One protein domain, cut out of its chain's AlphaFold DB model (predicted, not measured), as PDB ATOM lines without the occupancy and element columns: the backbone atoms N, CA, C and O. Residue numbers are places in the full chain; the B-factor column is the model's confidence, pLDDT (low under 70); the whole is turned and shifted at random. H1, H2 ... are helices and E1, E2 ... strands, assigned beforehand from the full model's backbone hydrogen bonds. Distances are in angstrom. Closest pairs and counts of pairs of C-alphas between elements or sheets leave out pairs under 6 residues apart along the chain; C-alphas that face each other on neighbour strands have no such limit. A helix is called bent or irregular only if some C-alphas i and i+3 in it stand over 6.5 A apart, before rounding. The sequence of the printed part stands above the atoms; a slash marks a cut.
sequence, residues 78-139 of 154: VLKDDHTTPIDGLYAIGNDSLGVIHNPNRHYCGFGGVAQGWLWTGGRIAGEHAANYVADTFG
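What this domain is: This is residues 78 to 139 of the 154 residues of the protein "FAD_binding_2 domain-containing protein" of Slackia isoflavoniconvertens (UniProt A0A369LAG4). One long helix, H1, makes the length of a flat, loose shape, and the residues before it run along one side of it as a short strand, E1, and a long looping link that folds back into the helix. Two loops, residues 80 to 85 and 102 to 107, stick out from this body. The printed part has 62 residues, with one named strand followed by one named helix, and its class is mostly helix. It is loose, with a radius of gyration of the C-alphas of 13.8 A, and the C-alphas span 44 by 26 by 12 A.

Where its parts are: Start at C-alpha 78, at (41.242, -46.539, 39.922), and pass residues 80 to 85 to reach E1, residues 86 to 91, which begins at C-alpha 86, at (42.387, -48.777, 34.837). After residues 92 to 113, find C-alpha 114 at (46.126, -49.287, 59.437); from there H1, residues 114 to 138, runs 35.1 A to C-alpha 138 at (52.395, -35.291, 27.914).

How they stand to each other: Look at Tyr 91 and Ala 126, the closest C-alphas of E1 and H1, 6.3 A apart. The two elements have 5 pairs of C-alphas within 8 A, and their centres are 11.3 A apart. E1 pairs with no named strand. In H1, which is not bent, every O i to N i+4 pair is within hydrogen-bond range.

The domain as a whole: The two C-alphas farthest apart are those of Asn 105 and Gly 139, at 45.2 A. The printed part has no cut. The link from E1 to H1 is long, with 22 residues. The mean pLDDT of the printed part is 88.8; look for values under 70 at residue 100 and residues 106 to 107.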
ATOM      1  N   VAL A  78      42.666 -46.219  39.764       96.81
ATOM      2  CA  VAL A  78      41.242 -46.539  39.922       96.81
ATOM      3  C   VAL A  78      40.793 -47.445  38.786       96.81
ATOM      4  O   VAL A  78      41.075 -47.172  37.619       96.81
ATOM      5  N   LEU A  79      40.099 -48.523  39.134       96.31
ATOM      6  CA  LEU A  79      39.555 -49.488  38.189       96.31
ATOM      7  C   LEU A  79      38.123 -49.114  37.806       96.31
ATOM      8  O   LEU A  79      37.373 -48.538  38.594       96.31
ATOM      9  N   LYS A  80      37.749 -49.443  36.571       96.88
ATOM     10  CA  LYS A  80      36.358 -49.387  36.113       96.88
ATOM     11  C   LYS A  80      35.531 -50.486  36.788       96.88
ATOM     12  O   LYS A  80      36.061 -51.362  37.466       96.88
ATOM     13  N   ASP A  81      34.230 -50.485  36.514       95.44
ATOM     14  CA  ASP A  81      33.267 -51.474  37.025       95.44
ATOM     15  C   ASP A  81      33.592 -52.930  36.630       95.44
ATOM     16  O   ASP A  81      33.036 -53.870  37.188       95.44
ATOM     17  N   ASP A  82      34.489 -53.135  35.662       95.94
ATOM     18  CA  ASP A  82      35.001 -54.455  35.286       95.94
ATOM     19  C   ASP A  82      36.118 -54.971  36.211       95.94
ATOM     20  O   ASP A  82      36.634 -56.068  35.980       95.94
ATOM     21  N   HIS A  83      36.509 -54.189  37.224       92.50
ATOM     22  CA  HIS A  83      37.541 -54.506  38.215       92.50
ATOM     23  C   HIS A  83      38.906 -54.875  37.614       92.50
ATOM     24  O   HIS A  83      39.718 -55.548  38.250       92.50
ATOM     25  N   THR A  84      39.168 -54.482  36.365       95.56
ATOM     26  CA  THR A  84      40.367 -54.912  35.630       95.56
ATOM     27  C   THR A  84      40.965 -53.813  34.769       95.56
ATOM     28  O   THR A  84      42.187 -53.753  34.637       95.56
ATOM     29  N   THR A  85      40.144 -52.923  34.213       97.88
ATOM     30  CA  THR A  85      40.593 -51.837  33.343       97.88
ATOM     31  C   THR A  85      40.852 -50.571  34.161       97.88
ATOM     32  O   THR A  85      39.907 -50.016  34.729       97.88
ATOM     33  N   PRO A  86      42.092 -50.050  34.192       97.50
ATOM     34  CA  PRO A  86      42.387 -48.777  34.837       97.50
ATOM     35  C   PRO A  86      41.725 -47.588  34.129       97.50
ATOM     36  O   PRO A  86      41.517 -47.593  32.912       97.50
ATOM     37  N   ILE A  87      41.420 -46.549  34.899       97.56
ATOM     38  CA  ILE A  87      41.046 -45.228  34.397       97.56
ATOM     39  C   ILE A  87      42.316 -44.378  34.316       97.56
ATOM     40  O   ILE A  87      42.980 -44.135  35.325       97.56
ATOM     41  N   ASP A  88      42.650 -43.927  33.109       96.25
ATOM     42  CA  ASP A  88      43.882 -43.187  32.849       96.25
ATOM     43  C   ASP A  88      43.958 -41.886  33.661       96.25
ATOM     44  O   ASP A  88      43.011 -41.099  33.710       96.25
ATOM     45  N   GLY A  89      45.100 -41.675  34.317       95.56
ATOM     46  CA  GLY A  89      45.362 -40.492  35.138       95.56
ATOM     47  C   GLY A  89      44.596 -40.424  36.466       95.56
ATOM     48  O   GLY A  89      44.782 -39.455  37.203       95.56
ATOM     49  N   LEU A  90      43.765 -41.418  36.805       97.62
ATOM     50  CA  LEU A  90      42.968 -41.416  38.033       97.62
ATOM     51  C   LEU A  90      43.514 -42.404  39.071       97.62
ATOM     52  O   LEU A  90      43.590 -43.611  38.840       97.62
ATOM     53  N   TYR A  91      43.828 -41.879  40.255       96.69
ATOM     54  CA  TYR A  91      44.397 -42.629  41.373       96.69
ATOM     55  C   TYR A  91      43.601 -42.365  42.652       96.69
ATOM     56  O   TYR A  91      43.091 -41.261  42.845       96.69
ATOM     57  N   ALA A  92      43.519 -43.357  43.541       95.50
ATOM     58  CA  ALA A  92      42.834 -43.222  44.827       95.50
ATOM     59  C   ALA A  92      43.596 -43.918  45.960       95.50
ATOM     60  O   ALA A  92      44.087 -45.039  45.823       95.50
ATOM     61  N   ILE A  93      43.671 -43.259  47.116       93.81
ATOM     62  CA  ILE A  93      44.430 -43.714  48.289       93.81
ATOM     63  C   ILE A  93      43.644 -43.449  49.576       93.81
ATOM     64  O   ILE A  93      42.599 -42.802  49.570       93.81
ATOM     65  N   GLY A  94      44.166 -43.906  50.717       90.50
ATOM     66  CA  GLY A  94      43.576 -43.591  52.018       90.50
ATOM     67  C   GLY A  94      42.168 -44.167  52.166       90.50
ATOM     68  O   GLY A  94      41.926 -45.302  51.759       90.50
ATOM     69  N   ASN A  95      41.253 -43.394  52.757       89.06
ATOM     70  CA  ASN A  95      39.882 -43.842  53.009       89.06
ATOM     71  C   ASN A  95      39.053 -44.053  51.735       89.06
ATOM     72  O   ASN A  95      38.077 -44.797  51.800       89.06
ATOM     73  N   ASP A  96      39.453 -43.458  50.609       91.25
ATOM     74  CA  ASP A  96      38.690 -43.511  49.359       91.25
ATOM     75  C   ASP A  96      38.844 -44.849  48.635       91.25
ATOM     76  O   ASP A  96      37.909 -45.291  47.978       91.25
ATOM     77  N   SER A  97      39.982 -45.533  48.795       89.75
ATOM     78  CA  SER A  97      40.173 -46.898  48.289       89.75
ATOM     79  C   SER A  97      40.239 -47.926  49.414       89.75
ATOM     80  O   SER A  97      39.572 -48.955  49.344       89.75
ATOM     81  N   LEU A  98      41.025 -47.658  50.468       80.81
ATOM     82  CA  LEU A  98      41.483 -48.575  51.535       80.81
ATOM     83  C   LEU A  98      42.043 -49.936  51.067       80.81
ATOM     84  O   LEU A  98      42.668 -50.636  51.860       80.81
ATOM     85  N   GLY A  99      41.877 -50.297  49.796       75.44
ATOM     86  CA  GLY A  99      42.396 -51.492  49.155       75.44
ATOM     87  C   GLY A  99      42.115 -52.761  49.950       75.44
ATOM     88  O   GLY A  99      40.999 -53.020  50.410       75.44
ATOM     89  N   VAL A 100      43.175 -53.547  50.138       69.19
ATOM     90  CA  VAL A 100      43.136 -54.905  50.703       69.19
ATOM     91  C   VAL A 100      43.059 -54.962  52.230       69.19
ATOM     92  O   VAL A 100      43.133 -56.045  52.807       69.19
ATOM     93  N   ILE A 101      42.937 -53.824  52.925       74.69
ATOM     94  CA  ILE A 101      42.865 -53.834  54.398       74.69
ATOM     95  C   ILE A 101      41.513 -54.353  54.914       74.69
ATOM     96  O   ILE A 101      41.359 -54.636  56.105       74.69
ATOM     97  N   HIS A 102      40.529 -54.471  54.023       73.69
ATOM     98  CA  HIS A 102      39.227 -55.050  54.305       73.69
ATOM     99  C   HIS A 102      39.266 -56.574  54.204       73.69
ATOM    100  O   HIS A 102      39.858 -57.145  53.292       73.69
ATOM    101  N   ASN A 103      38.579 -57.248  55.125       71.38
ATOM    102  CA  ASN A 103      38.358 -58.688  55.063       71.38
ATOM    103  C   ASN A 103      36.844 -58.953  54.998       71.38
ATOM    104  O   ASN A 103      36.097 -58.308  55.735       71.38
ATOM    105  N   PRO A 104      36.361 -59.928  54.207       70.31
ATOM    106  CA  PRO A 104      34.934 -60.273  54.160       70.31
ATOM    107  C   PRO A 104      34.331 -60.625  55.532       70.31
ATOM    108  O   PRO A 104      33.141 -60.436  55.756       70.31
ATOM    109  N   ASN A 105      35.149 -61.085  56.481       75.19
ATOM    110  CA  ASN A 105      34.733 -61.409  57.844       75.19
ATOM    111  C   ASN A 105      34.904 -60.245  58.838       75.19
ATOM    112  O   ASN A 105      34.485 -60.369  59.992       75.19
ATOM    113  N   ARG A 106      35.567 -59.142  58.450       67.81
ATOM    114  CA  ARG A 106      35.797 -57.954  59.294       67.81
ATOM    115  C   ARG A 106      35.895 -56.671  58.465       67.81
ATOM    116  O   ARG A 106      36.860 -56.470  57.735       67.81
ATOM    117  N   HIS A 107      34.959 -55.752  58.704       67.88
ATOM    118  CA  HIS A 107      34.869 -54.464  58.006       67.88
ATOM    119  C   HIS A 107      36.040 -53.500  58.251       67.88
ATOM    120  O   HIS A 107      36.192 -52.558  57.492       67.88
ATOM    121  N   TYR A 108      36.851 -53.679  59.297       76.56
ATOM    122  CA  TYR A 108      38.054 -52.872  59.527       76.56
ATOM    123  C   TYR A 108      39.012 -53.597  60.483       76.56
ATOM    124  O   TYR A 108      38.577 -54.394  61.328       76.56
ATOM    125  N   CYS A 109      40.316 -53.339  60.371       73.69
ATOM    126  CA  CYS A 109      41.312 -53.939  61.258       73.69
ATOM    127  C   CYS A 109      41.119 -53.494  62.717       73.69
ATOM    128  O   CYS A 109      40.880 -52.327  63.015       73.69
ATOM    129  N   GLY A 110      41.259 -54.440  63.651       75.19
ATOM    130  CA  GLY A 110      41.052 -54.206  65.087       75.19
ATOM    131  C   GLY A 110      42.230 -53.561  65.825       75.19
ATOM    132  O   GLY A 110      42.178 -53.454  67.047       75.19
ATOM    133  N   PHE A 111      43.292 -53.171  65.118       76.19
ATOM    134  CA  PHE A 111      44.441 -52.463  65.681       76.19
ATOM    135  C   PHE A 111      44.593 -51.093  65.011       76.19
ATOM    136  O   PHE A 111      44.233 -50.911  63.848       76.19
ATOM    137  N   GLY A 112      45.073 -50.110  65.773       82.19
ATOM    138  CA  GLY A 112      45.198 -48.731  65.304       82.19
ATOM    139  C   GLY A 112      46.281 -48.558  64.234       82.19
ATOM    140  O   GLY A 112      47.246 -49.312  64.189       82.19
ATOM    141  N   GLY A 113      46.124 -47.529  63.397       86.31
ATOM    142  CA  GLY A 113      47.154 -47.082  62.448       86.31
ATOM    143  C   GLY A 113      47.064 -47.654  61.029       86.31
ATOM    144  O   GLY A 113      47.766 -47.166  60.154       86.31
ATOM    145  N   VAL A 114      46.181 -48.619  60.755       85.69
ATOM    146  CA  VAL A 114      46.126 -49.287  59.437       85.69
ATOM    147  C   VAL A 114      45.770 -48.334  58.292       85.69
ATOM    148  O   VAL A 114      46.491 -48.307  57.299       85.69
ATOM    149  N   ALA A 115      44.740 -47.491  58.439       85.94
ATOM    150  CA  ALA A 115      44.428 -46.479  57.419       85.94
ATOM    151  C   ALA A 115      45.580 -45.487  57.189       85.94
ATOM    152  O   ALA A 115      45.792 -45.059  56.060       85.94
ATOM    153  N   GLN A 116      46.356 -45.154  58.227       89.75
ATOM    154  CA  GLN A 116      47.526 -44.278  58.083       89.75
ATOM    155  C   GLN A 116      48.645 -44.976  57.303       89.75
ATOM    156  O   GLN A 116      49.225 -44.387  56.394       89.75
ATOM    157  N   GLY A 117      48.899 -46.254  57.600       89.88
ATOM    158  CA  GLY A 117      49.849 -47.066  56.841       89.88
ATOM    159  C   GLY A 117      49.461 -47.193  55.365       89.88
ATOM    160  O   GLY A 117      50.321 -47.042  54.494       89.88
ATOM    161  N   TRP A 118      48.168 -47.399  55.083       89.75
ATOM    162  CA  TRP A 118      47.639 -47.427  53.717       89.75
ATOM    163  C   TRP A 118      47.798 -46.077  53.016       89.75
ATOM    164  O   TRP A 118      48.292 -46.029  51.895       89.75
ATOM    165  N   LEU A 119      47.451 -44.977  53.691       91.94
ATOM    166  CA  LEU A 119      47.598 -43.626  53.154       91.94
ATOM    167  C   LEU A 119      49.049 -43.320  52.764       91.94
ATOM    168  O   LEU A 119      49.290 -42.837  51.664       91.94
ATOM    169  N   TRP A 120      50.015 -43.600  53.640       93.81
ATOM    170  CA  TRP A 120      51.421 -43.272  53.381       93.81
ATOM    171  C   TRP A 120      52.022 -44.136  52.277       93.81
ATOM    172  O   TRP A 120      52.679 -43.626  51.370       93.81
ATOM    173  N   THR A 121      51.779 -45.445  52.340       93.00
ATOM    174  CA  THR A 121      52.346 -46.389  51.371       93.00
ATOM    175  C   THR A 121      51.690 -46.214  50.005       93.00
ATOM    176  O   THR A 121      52.385 -46.040  49.006       93.00
ATOM    177  N   GLY A 122      50.355 -46.189  49.968       94.06
ATOM    178  CA  GLY A 122      49.584 -45.962  48.750       94.06
ATOM    179  C   GLY A 122      49.847 -44.581  48.161       94.06
ATOM    180  O   GLY A 122      50.031 -44.465  46.960       94.06
ATOM    181  N   GLY A 123      49.965 -43.539  48.990       95.62
ATOM    182  CA  GLY A 123      50.284 -42.187  48.529       95.62
ATOM    183  C   GLY A 123      51.633 -42.091  47.824       95.62
ATOM    184  O   GLY A 123      51.724 -41.474  46.766       95.62
ATOM    185  N   ARG A 124      52.664 -42.761  48.354       97.25
ATOM    186  CA  ARG A 124      53.973 -42.845  47.692       97.25
ATOM    187  C   ARG A 124      53.867 -43.535  46.328       97.25
ATOM    188  O   ARG A 124      54.353 -42.992  45.342       97.25
ATOM    189  N   ILE A 125      53.218 -44.700  46.275       96.81
ATOM    190  CA  ILE A 125      53.061 -45.499  45.048       96.81
ATOM    191  C   ILE A 125      52.250 -44.727  43.997       96.81
ATOM    192  O   ILE A 125      52.677 -44.606  42.851       96.81
ATOM    193  N   ALA A 126      51.111 -44.158  44.398       97.06
ATOM    194  CA  ALA A 126      50.259 -43.355  43.530       97.06
ATOM    195  C   ALA A 126      51.013 -42.145  42.971       97.06
ATOM    196  O   ALA A 126      50.928 -41.877  41.779       97.06
ATOM    197  N   GLY A 127      51.785 -41.443  43.810       97.38
ATOM    198  CA  GLY A 127      52.581 -40.291  43.388       97.38
ATOM    199  C   GLY A 127      53.632 -40.645  42.336       97.38
ATOM    200  O   GLY A 127      53.732 -39.953  41.327       97.38
ATOM    201  N   GLU A 128      54.373 -41.741  42.532       97.12
ATOM    202  CA  GLU A 128      55.359 -42.222  41.550       97.12
ATOM    203  C   GLU A 128      54.699 -42.571  40.210       97.12
ATOM    204  O   GLU A 128      55.152 -42.129  39.155       97.12
ATOM    205  N   HIS A 129      53.595 -43.321  40.238       97.31
ATOM    206  CA  HIS A 129      52.900 -43.712  39.015       97.31
ATOM    207  C   HIS A 129      52.206 -42.544  38.315       97.31
ATOM    208  O   HIS A 129      52.231 -42.490  37.088       97.31
ATOM    209  N   ALA A 130      51.618 -41.610  39.062       96.38
ATOM    210  CA  ALA A 130      50.995 -40.420  38.497       96.38
ATOM    211  C   ALA A 130      52.037 -39.511  37.832       96.38
ATOM    212  O   ALA A 130      51.807 -39.027  36.726       96.38
ATOM    213  N   ALA A 131      53.199 -39.319  38.467       95.25
ATOM    214  CA  ALA A 131      54.293 -38.542  37.892       95.25
ATOM    215  C   ALA A 131      54.802 -39.164  36.583       95.25
ATOM    216  O   ALA A 131      54.910 -38.463  35.577       95.25
ATOM    217  N   ASN A 132      55.039 -40.481  36.574       94.50
ATOM    218  CA  ASN A 132      55.457 -41.198  35.368       94.50
ATOM    219  C   ASN A 132      54.394 -41.123  34.266       94.50
ATOM    220  O   ASN A 132      54.723 -40.821  33.126       94.50
ATOM    221  N   TYR A 133      53.111 -41.304  34.603       94.56
ATOM    222  CA  TYR A 133      52.017 -41.185  33.636       94.56
ATOM    223  C   TYR A 133      52.006 -39.812  32.952       94.56
ATOM    224  O   TYR A 133      51.880 -39.736  31.731       94.56
ATOM    225  N   VAL A 134      52.171 -38.729  33.719       93.12
ATOM    226  CA  VAL A 134      52.221 -37.373  33.158       93.12
ATOM    227  C   VAL A 134      53.445 -37.194  32.259       93.12
ATOM    228  O   VAL A 134      53.302 -36.698  31.140       93.12
ATOM    229  N   ALA A 135      54.621 -37.622  32.722       91.25
ATOM    230  CA  ALA A 135      55.869 -37.530  31.971       91.25
ATOM    231  C   ALA A 135      55.798 -38.286  30.634       91.25
ATOM    232  O   ALA A 135      56.163 -37.731  29.599       91.25
ATOM    233  N   ASP A 136      55.279 -39.513  30.649       91.44
ATOM    234  CA  ASP A 136      55.205 -40.384  29.474       91.44
ATOM    235  C   ASP A 136      54.123 -39.929  28.482       91.44
ATOM    236  O   ASP A 136      54.306 -40.029  27.269       91.44
ATOM    237  N   THR A 137      52.994 -39.416  28.982       91.75
ATOM    238  CA  THR A 137      51.831 -39.073  28.144       91.75
ATOM    239  C   THR A 137      51.945 -37.681  27.532       91.75
ATOM    240  O   THR A 137      51.596 -37.482  26.369       91.75
ATOM    241  N   PHE A 138      52.405 -36.702  28.312       88.25
ATOM    242  CA  PHE A 138      52.395 -35.291  27.914       88.25
ATOM    243  C   PHE A 138      53.799 -34.715  27.717       88.25
ATOM    244  O   PHE A 138      53.935 -33.624  27.164       88.25
ATOM    245  N   GLY A 139      54.839 -35.442  28.137       81.88
ATOM    246  CA  GLY A 139      56.193 -34.917  28.237       81.88
ATOM    247  C   GLY A 139      56.357 -34.000  29.451       81.88
ATOM    248  O   GLY A 139      55.457 -33.254  29.837       81.88
TER     249      GLY A 139